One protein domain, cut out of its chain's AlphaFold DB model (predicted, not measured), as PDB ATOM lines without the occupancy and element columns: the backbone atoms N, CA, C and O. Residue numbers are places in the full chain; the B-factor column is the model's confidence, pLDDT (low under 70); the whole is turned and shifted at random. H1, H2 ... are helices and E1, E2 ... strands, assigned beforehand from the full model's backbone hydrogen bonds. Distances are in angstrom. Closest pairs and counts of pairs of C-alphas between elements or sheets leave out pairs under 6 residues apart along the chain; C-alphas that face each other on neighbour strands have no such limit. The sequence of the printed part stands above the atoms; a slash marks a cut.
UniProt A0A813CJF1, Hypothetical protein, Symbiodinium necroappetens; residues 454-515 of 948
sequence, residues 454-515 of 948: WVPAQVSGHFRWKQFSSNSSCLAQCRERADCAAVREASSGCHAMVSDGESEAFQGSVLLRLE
ATOM      1  N   TRP A 454     113.428 118.167 137.367       81.38
ATOM      2  CA  TRP A 454     112.794 118.711 138.556       81.38
ATOM      3  C   TRP A 454     111.507 119.418 138.161       81.38
ATOM      4  O   TRP A 454     111.532 120.565 137.726       81.38
ATOM      5  N   VAL A 455     110.375 118.727 138.288       80.88
ATOM      6  CA  VAL A 455     109.083 119.269 137.848       80.88
ATOM      7  C   VAL A 455     108.420 120.043 138.989       80.88
ATOM      8  O   VAL A 455     108.165 119.457 140.047       80.88
ATOM      9  N   PRO A 456     108.093 121.339 138.808       82.44
ATOM     10  CA  PRO A 456     107.311 122.089 139.780       82.44
ATOM     11  C   PRO A 456     105.904 121.497 139.917       82.44
ATOM     12  O   PRO A 456     105.115 121.518 138.973       82.44
ATOM     13  N   ALA A 457     105.560 121.006 141.106       84.06
ATOM     14  CA  ALA A 457     104.247 120.442 141.400       84.06
ATOM     15  C   ALA A 457     103.643 121.050 142.667       84.06
ATOM     16  O   ALA A 457     104.343 121.334 143.638       84.06
ATOM     17  N   GLN A 458     102.319 121.209 142.674       89.12
ATOM     18  CA  GLN A 458     101.563 121.525 143.885       89.12
ATOM     19  C   GLN A 458     101.150 120.219 144.561       89.12
ATOM     20  O   GLN A 458     100.408 119.429 143.978       89.12
ATOM     21  N   VAL A 459     101.611 120.000 145.790       88.56
ATOM     22  CA  VAL A 459     101.268 118.818 146.594       88.56
ATOM     23  C   VAL A 459     100.493 119.225 147.844       88.56
ATOM     24  O   VAL A 459     100.618 120.348 148.331       88.56
ATOM     25  N   SER A 460      99.674 118.309 148.359       91.56
ATOM     26  CA  SER A 460      98.922 118.472 149.606       91.56
ATOM     27  C   SER A 460      98.800 117.117 150.299       91.56
ATOM     28  O   SER A 460      98.346 116.156 149.679       91.56
ATOM     29  N   GLY A 461      99.236 117.016 151.556       90.94
ATOM     30  CA  GLY A 461      99.234 115.757 152.301       90.94
ATOM     31  C   GLY A 461     100.196 115.750 153.488       90.94
ATOM     32  O   GLY A 461     100.724 116.787 153.884       90.94
ATOM     33  N   HIS A 462     100.429 114.565 154.055       87.94
ATOM     34  CA  HIS A 462     101.503 114.341 155.022       87.94
ATOM     35  C   HIS A 462     102.701 113.705 154.321       87.94
ATOM     36  O   HIS A 462     102.566 112.650 153.702       87.94
ATOM     37  N   PHE A 463     103.871 114.327 154.447       91.81
ATOM     38  CA  PHE A 463     105.104 113.883 153.800       91.81
ATOM     39  C   PHE A 463     106.253 113.861 154.806       91.81
ATOM     40  O   PHE A 463     106.275 114.642 155.757       91.81
ATOM     41  N   ARG A 464     107.211 112.954 154.600       93.44
ATOM     42  CA  ARG A 464     108.408 112.846 155.438       93.44
ATOM     43  C   ARG A 464     109.494 113.779 154.918       93.44
ATOM     44  O   ARG A 464     110.100 113.497 153.888       93.44
ATOM     45  N   TRP A 465     109.732 114.875 155.628       94.44
ATOM     46  CA  TRP A 465     110.733 115.876 155.275       94.44
ATOM     47  C   TRP A 465     111.995 115.712 156.109       94.44
ATOM     48  O   TRP A 465     111.939 115.556 157.327       94.44
ATOM     49  N   LYS A 466     113.154 115.797 155.463       95.31
ATOM     50  CA  LYS A 466     114.443 115.938 156.136       95.31
ATOM     51  C   LYS A 466     115.092 117.231 155.677       95.31
ATOM     52  O   LYS A 466     115.269 117.446 154.478       95.31
ATOM     53  N   GLN A 467     115.449 118.080 156.632       94.69
ATOM     54  CA  GLN A 467     116.267 119.245 156.342       94.69
ATOM     55  C   GLN A 467     117.684 118.777 156.004       94.69
ATOM     56  O   GLN A 467     118.296 118.004 156.745       94.69
ATOM     57  N   PHE A 468     118.195 119.231 154.869       90.38
ATOM     58  CA  PHE A 468     119.554 118.959 154.435       90.38
ATOM     59  C   PHE A 468     120.488 120.063 154.929       90.38
ATOM     60  O   PHE A 468     120.184 121.253 154.821       90.38
ATOM     61  N   SER A 469     121.634 119.666 155.486       73.75
ATOM     62  CA  SER A 469     122.683 120.599 155.892       73.75
ATOM     63  C   SER A 469     123.235 121.290 154.649       73.75
ATOM     64  O   SER A 469     123.815 120.644 153.774       73.75
ATOM     65  N   SER A 470     123.009 122.598 154.554       66.69
ATOM     66  CA  SER A 470     123.365 123.417 153.398       66.69
ATOM     67  C   SER A 470     124.870 123.404 153.126       66.69
ATOM     68  O   SER A 470     125.642 123.626 154.056       66.69
ATOM     69  N   ASN A 471     125.238 123.169 151.861       56.84
ATOM     70  CA  ASN A 471     126.426 123.696 151.160       56.84
ATOM     71  C   ASN A 471     126.347 123.301 149.662       56.84
ATOM     72  O   ASN A 471     126.636 124.113 148.791       56.84
ATOM     73  N   SER A 472     125.886 122.085 149.345       65.94
ATOM     74  CA  SER A 472     125.473 121.672 147.989       65.94
ATOM     75  C   SER A 472     124.003 122.022 147.712       65.94
ATOM     76  O   SER A 472     123.229 122.223 148.654       65.94
ATOM     77  N   SER A 473     123.608 122.113 146.431       76.06
ATOM     78  CA  SER A 473     122.223 122.450 146.064       76.06
ATOM     79  C   SER A 473     121.233 121.393 146.544       76.06
ATOM     80  O   SER A 473     121.567 120.214 146.702       76.06
ATOM     81  N   CYS A 474     119.994 121.828 146.777       84.00
ATOM     82  CA  CYS A 474     118.947 120.962 147.307       84.00
ATOM     83  C   CYS A 474     118.690 119.757 146.384       84.00
ATOM     84  O   CYS A 474     118.552 118.619 146.837       84.00
ATOM     85  N   LEU A 475     118.752 120.023 145.077       85.75
ATOM     86  CA  LEU A 475     118.688 119.049 143.994       85.75
ATOM     87  C   LEU A 475     119.841 118.038 144.095       85.75
ATOM     88  O   LEU A 475     119.583 116.841 144.197       85.75
ATOM     89  N   ALA A 476     121.098 118.496 144.159       78.50
ATOM     90  CA  ALA A 476     122.274 117.622 144.215       78.50
ATOM     91  C   ALA A 476     122.251 116.646 145.409       78.50
ATOM     92  O   ALA A 476     122.488 115.454 145.223       78.50
ATOM     93  N   GLN A 477     121.894 117.103 146.615       84.00
ATOM     94  CA  GLN A 477     121.777 116.208 147.782       84.00
ATOM     95  C   GLN A 477     120.627 115.199 147.643       84.00
ATOM     96  O   GLN A 477     120.719 114.069 148.119       84.00
ATOM     97  N   CYS A 478     119.536 115.588 146.978       87.62
ATOM     98  CA  CYS A 478     118.429 114.679 146.704       87.62
ATOM     99  C   CYS A 478     118.820 113.623 145.654       87.62
ATOM    100  O   CYS A 478     118.466 112.458 145.818       87.62
ATOM    101  N   ARG A 479     119.630 113.978 144.640       82.81
ATOM    102  CA  ARG A 479     120.151 113.032 143.629       82.81
ATOM    103  C   ARG A 479     120.927 111.876 144.255       82.81
ATOM    104  O   ARG A 479     120.643 110.724 143.934       82.81
ATOM    105  N   GLU A 480     121.832 112.174 145.189       81.38
ATOM    106  CA  GLU A 480     122.651 111.169 145.892       81.38
ATOM    107  C   GLU A 480     121.826 110.153 146.703       81.38
ATOM    108  O   GLU A 480     122.311 109.067 147.029       81.38
ATOM    109  N   ARG A 481     120.572 110.480 147.035       85.88
ATOM    110  CA  ARG A 481     119.684 109.634 147.830       85.88
ATOM    111  C   ARG A 481     118.660 108.922 146.959       85.88
ATOM    112  O   ARG A 481     117.714 109.537 146.479       85.88
ATOM    113  N   ALA A 482     118.778 107.601 146.846       83.06
ATOM    114  CA  ALA A 482     117.814 106.754 146.132       83.06
ATOM    115  C   ALA A 482     116.380 106.787 146.710       83.06
ATOM    116  O   ALA A 482     115.448 106.335 146.059       83.06
ATOM    117  N   ASP A 483     116.185 107.306 147.926       88.12
ATOM    118  CA  ASP A 483     114.871 107.441 148.566       88.12
ATOM    119  C   ASP A 483     114.319 108.877 148.565       88.12
ATOM    120  O   ASP A 483     113.312 109.140 149.221       88.12
ATOM    121  N   CYS A 484     114.976 109.809 147.864       92.56
ATOM    122  CA  CYS A 484     114.531 111.194 147.762       92.56
ATOM    123  C   CYS A 484     113.652 111.419 146.527       92.56
ATOM    124  O   CYS A 484     114.124 111.299 145.396       92.56
ATOM    125  N   ALA A 485     112.384 111.773 146.762       91.56
ATOM    126  CA  ALA A 485     111.350 111.888 145.729       91.56
ATOM    127  C   ALA A 485     110.990 113.338 145.348       91.56
ATOM    128  O   ALA A 485     110.422 113.580 144.284       91.56
ATOM    129  N   ALA A 486     111.288 114.315 146.207       93.25
ATOM    130  CA  ALA A 486     111.030 115.731 145.941       93.25
ATOM    131  C   ALA A 486     111.893 116.631 146.823       93.25
ATOM    132  O   ALA A 486     112.355 116.204 147.884       93.25
ATOM    133  N   VAL A 487     112.024 117.900 146.444       94.38
ATOM    134  CA  VAL A 487     112.608 118.938 147.297       94.38
ATOM    135  C   VAL A 487     111.746 120.196 147.370       94.38
ATOM    136  O   VAL A 487     110.976 120.501 146.461       94.38
ATOM    137  N   ARG A 488     111.904 120.954 148.455       93.75
ATOM    138  CA  ARG A 488     111.438 122.339 148.590       93.75
ATOM    139  C   ARG A 488     112.585 123.190 149.135       93.75
ATOM    140  O   ARG A 488     113.244 122.806 150.104       93.75
ATOM    141  N   GLU A 489     112.801 124.357 148.544       88.81
ATOM    142  CA  GLU A 489     113.640 125.387 149.152       88.81
ATOM    143  C   GLU A 489     112.767 126.245 150.070       88.81
ATOM    144  O   GLU A 489     111.777 126.838 149.640       88.81
ATOM    145  N   ALA A 490     113.105 126.268 151.356       87.62
ATOM    146  CA  ALA A 490     112.468 127.117 152.352       87.62
ATOM    147  C   ALA A 490     113.470 128.163 152.852       87.62
ATOM    148  O   ALA A 490     114.682 127.969 152.779       87.62
ATOM    149  N   SER A 491     112.981 129.243 153.463       86.38
ATOM    150  CA  SER A 491     113.845 130.234 154.126       86.38
ATOM    151  C   SER A 491     114.673 129.652 155.282       86.38
ATOM    152  O   SER A 491     115.676 130.244 155.670       86.38
ATOM    153  N   SER A 492     114.278 128.494 155.822       86.12
ATOM    154  CA  SER A 492     115.041 127.730 156.815       86.12
ATOM    155  C   SER A 492     116.097 126.794 156.212       86.12
ATOM    156  O   SER A 492     116.868 126.205 156.964       86.12
ATOM    157  N   GLY A 493     116.156 126.647 154.885       87.69
ATOM    158  CA  GLY A 493     117.113 125.804 154.165       87.69
ATOM    159  C   GLY A 493     116.454 124.836 153.177       87.69
ATOM    160  O   GLY A 493     115.257 124.903 152.896       87.69
ATOM    161  N   CYS A 494     117.254 123.908 152.656       91.31
ATOM    162  CA  CYS A 494     116.780 122.823 151.803       91.31
ATOM    163  C   CYS A 494     116.022 121.768 152.620       91.31
ATOM    164  O   CYS A 494     116.545 121.265 153.618       91.31
ATOM    165  N   HIS A 495     114.830 121.379 152.166       94.50
ATOM    166  CA  HIS A 495     114.090 120.235 152.703       94.50
ATOM    167  C   HIS A 495     113.807 119.231 151.595       94.50
ATOM    168  O   HIS A 495     113.267 119.584 150.548       94.50
ATOM    169  N   ALA A 496     114.113 117.970 151.859       94.62
ATOM    170  CA  ALA A 496     113.913 116.867 150.937       94.62
ATOM    171  C   ALA A 496     112.858 115.889 151.453       94.62
ATOM    172  O   ALA A 496     112.801 115.601 152.649       94.62
ATOM    173  N   MET A 497     112.038 115.369 150.546       95.38
ATOM    174  CA  MET A 497     111.035 114.349 150.822       95.38
ATOM    175  C   MET A 497     111.694 112.968 150.725       95.38
ATOM    176  O   MET A 497     111.957 112.490 149.622       95.38
ATOM    177  N   VAL A 498     111.995 112.364 151.879       94.38
ATOM    178  CA  VAL A 498     112.814 111.142 152.031       94.38
ATOM    179  C   VAL A 498     112.206 110.165 153.038       94.38
ATOM    180  O   VAL A 498     111.447 110.552 153.926       94.38
ATOM    181  N   SER A 499     112.561 108.883 152.946       89.62
ATOM    182  CA  SER A 499     111.964 107.824 153.777       89.62
ATOM    183  C   SER A 499     112.256 107.964 155.279       89.62
ATOM    184  O   SER A 499     111.421 107.579 156.104       89.62
ATOM    185  N   ASP A 500     113.400 108.557 155.635       89.25
ATOM    186  CA  ASP A 500     113.861 108.810 157.009       89.25
ATOM    187  C   ASP A 500     113.541 110.224 157.534       89.25
ATOM    188  O   ASP A 500     114.065 110.625 158.571       89.25
ATOM    189  N   GLY A 501     112.704 110.986 156.823       92.12
ATOM    190  CA  GLY A 501     112.269 112.322 157.236       92.12
ATOM    191  C   GLY A 501     111.174 112.321 158.311       92.12
ATOM    192  O   GLY A 501     110.469 111.330 158.526       92.12
ATOM    193  N   GLU A 502     110.982 113.470 158.955       93.81
ATOM    194  CA  GLU A 502     109.899 113.706 159.911       93.81
ATOM    195  C   GLU A 502     108.576 113.978 159.183       93.81
ATOM    196  O   GLU A 502     108.526 114.705 158.193       93.81
ATOM    197  N   SER A 503     107.486 113.370 159.656       94.62
ATOM    198  CA  SER A 503     106.173 113.448 159.005       94.62
ATOM    199  C   SER A 503     105.468 114.781 159.292       94.62
ATOM    200  O   SER A 503     104.806 114.923 160.320       94.62
ATOM    201  N   GLU A 504     105.532 115.722 158.352       94.75
ATOM    202  CA  GLU A 504     104.886 117.041 158.420       94.75
ATOM    203  C   GLU A 504     103.625 117.080 157.538       94.75
ATOM    204  O   GLU A 504     103.598 116.485 156.458       94.75
ATOM    205  N   ALA A 505     102.584 117.803 157.961       92.50
ATOM    206  CA  ALA A 505     101.508 118.206 157.053       92.50
ATOM    207  C   ALA A 505     102.025 119.335 156.153       92.50
ATOM    208  O   ALA A 505     102.448 120.371 156.661       92.50
ATOM    209  N   PHE A 506     101.974 119.166 154.835       92.62
ATOM    210  CA  PHE A 506     102.443 120.175 153.894       92.62
ATOM    211  C   PHE A 506     101.476 120.354 152.725       92.62
ATOM    212  O   PHE A 506     100.998 119.386 152.131       92.62
ATOM    213  N   GLN A 507     101.233 121.618 152.382       94.56
ATOM    214  CA  GLN A 507     100.520 122.036 151.185       94.56
ATOM    215  C   GLN A 507     101.307 123.171 150.525       94.56
ATOM    216  O   GLN A 507     101.512 124.216 151.142       94.56
ATOM    217  N   GLY A 508     101.747 122.975 149.283       93.00
ATOM    218  CA  GLY A 508     102.521 123.979 148.555       93.00
ATOM    219  C   GLY A 508     103.306 123.424 147.370       93.00
ATOM    220  O   GLY A 508     103.136 122.270 146.971       93.00
ATOM    221  N   SER A 509     104.182 124.269 146.823       91.75
ATOM    222  CA  SER A 509     105.038 123.918 145.689       91.75
ATOM    223  C   SER A 509     106.237 123.083 146.130       91.75
ATOM    224  O   SER A 509     106.909 123.423 147.103       91.75
ATOM    225  N   VAL A 510     106.537 122.041 145.364       93.19
ATOM    226  CA  VAL A 510     107.763 121.238 145.450       93.19
ATOM    227  C   VAL A 510     108.355 121.081 144.055       93.19
ATOM    228  O   VAL A 510     107.650 121.239 143.060       93.19
ATOM    229  N   LEU A 511     109.633 120.736 143.983       88.44
ATOM    230  CA  LEU A 511     110.255 120.183 142.790       88.44
ATOM    231  C   LEU A 511     110.245 118.659 142.935       88.44
ATOM    232  O   LEU A 511     110.986 118.112 143.755       88.44
ATOM    233  N   LEU A 512     109.368 117.979 142.195       87.12
ATOM    234  CA  LEU A 512     109.353 116.517 142.131       87.12
ATOM    235  C   LEU A 512     110.554 116.038 141.323       87.12
ATOM    236  O   LEU A 512     110.815 116.557 140.238       87.12
ATOM    237  N   ARG A 513     111.249 115.023 141.836       87.38
ATOM    238  CA  ARG A 513     112.295 114.322 141.096       87.38
ATOM    239  C   ARG A 513     111.636 113.338 140.137       87.38
ATOM    240  O   ARG A 513     110.933 112.434 140.587       87.38
ATOM    241  N   LEU A 514     111.910 113.469 138.845       82.31
ATOM    242  CA  LEU A 514     111.648 112.407 137.874       82.31
ATOM    243  C   LEU A 514     112.970 111.697 137.559       82.31
ATOM    244  O   LEU A 514     113.942 112.347 137.184       82.31
ATOM    245  N   GLU A 515     113.025 110.378 137.756       77.75
ATOM    246  CA  GLU A 515     114.164 109.546 137.331       77.75
ATOM    247  C   GLU A 515     113.926 109.023 135.911       77.75
ATOM    248  O   GLU A 515     112.788 108.657 135.594       77.75
TER     249      GLU A 515
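Overview. This is residues 454 to 515 of the 948 residues of the protein "Hypothetical protein" of Symbiodinium necroappetens (UniProt A0A813CJF1). A small closed barrel: the long strands E1 and E4 run side by side as a strongly curving ribbon, and the short hairpin of E2 and E3 completes the ring. One short helix, H1, packs on the outside of the barrel over the hairpin. The printed part has 62 residues, in the order E1, H1, E2, E3, E4; round the ring run E1, E3, E2, E4 and back to E1, all antiparallel. The class is mostly strand, and the whole is compact, with a radius of gyration of the C-alphas of 10.4 A and spans of 27 by 23 by 22 A.

Arrangement. E1, residues 454 to 468, bends by 128 degrees at residue 457. Its residues 454 to 465 pair with E4, residues 502 to 515, where N 457 and O 510 are 2.9 A apart, within hydrogen-bond range. On the other side of E1, residues 465 to 468 pair with E3, residues 493 to 497, with N 466 and O 496 at 2.8 A. H1, residues 474 to 479, is on the barrel, outside it, at a height over the sheet of 6.7 A; every O i to N i+4 pair in it is within hydrogen-bond range. It lies only just over E2, residues 486 to 490, with 3 of its C-alphas falling on that strand, and runs along the strands, at 17 degrees to E2 on the local plane. The closest C-alphas of H1 and E3 are those of Cys 474 and Cys 494, 5.3 A apart. The hairpin of E2 and E3 has N 488 and O 495 at 2.8 A. E2 and E4 have N 511 and O 487 at 2.8 A. E4 bends by 118 degrees at residue 505.

Along the chain. E1 begins at C-alpha 454, (112.794, 118.711, 138.556), and measures 17.3 A; H1 measures 8.8 A, E2 13.1 A and E3 13.4 A. E4, 23.4 A, ends at C-alpha 515, (114.164, 109.546, 137.331).

Size, cuts and confidence. The two C-alphas farthest apart are those of Gly 461 and Asn 471, 28.4 A. The printed part has no cut and no long link. Residues 470 to 472 have pLDDT under 70.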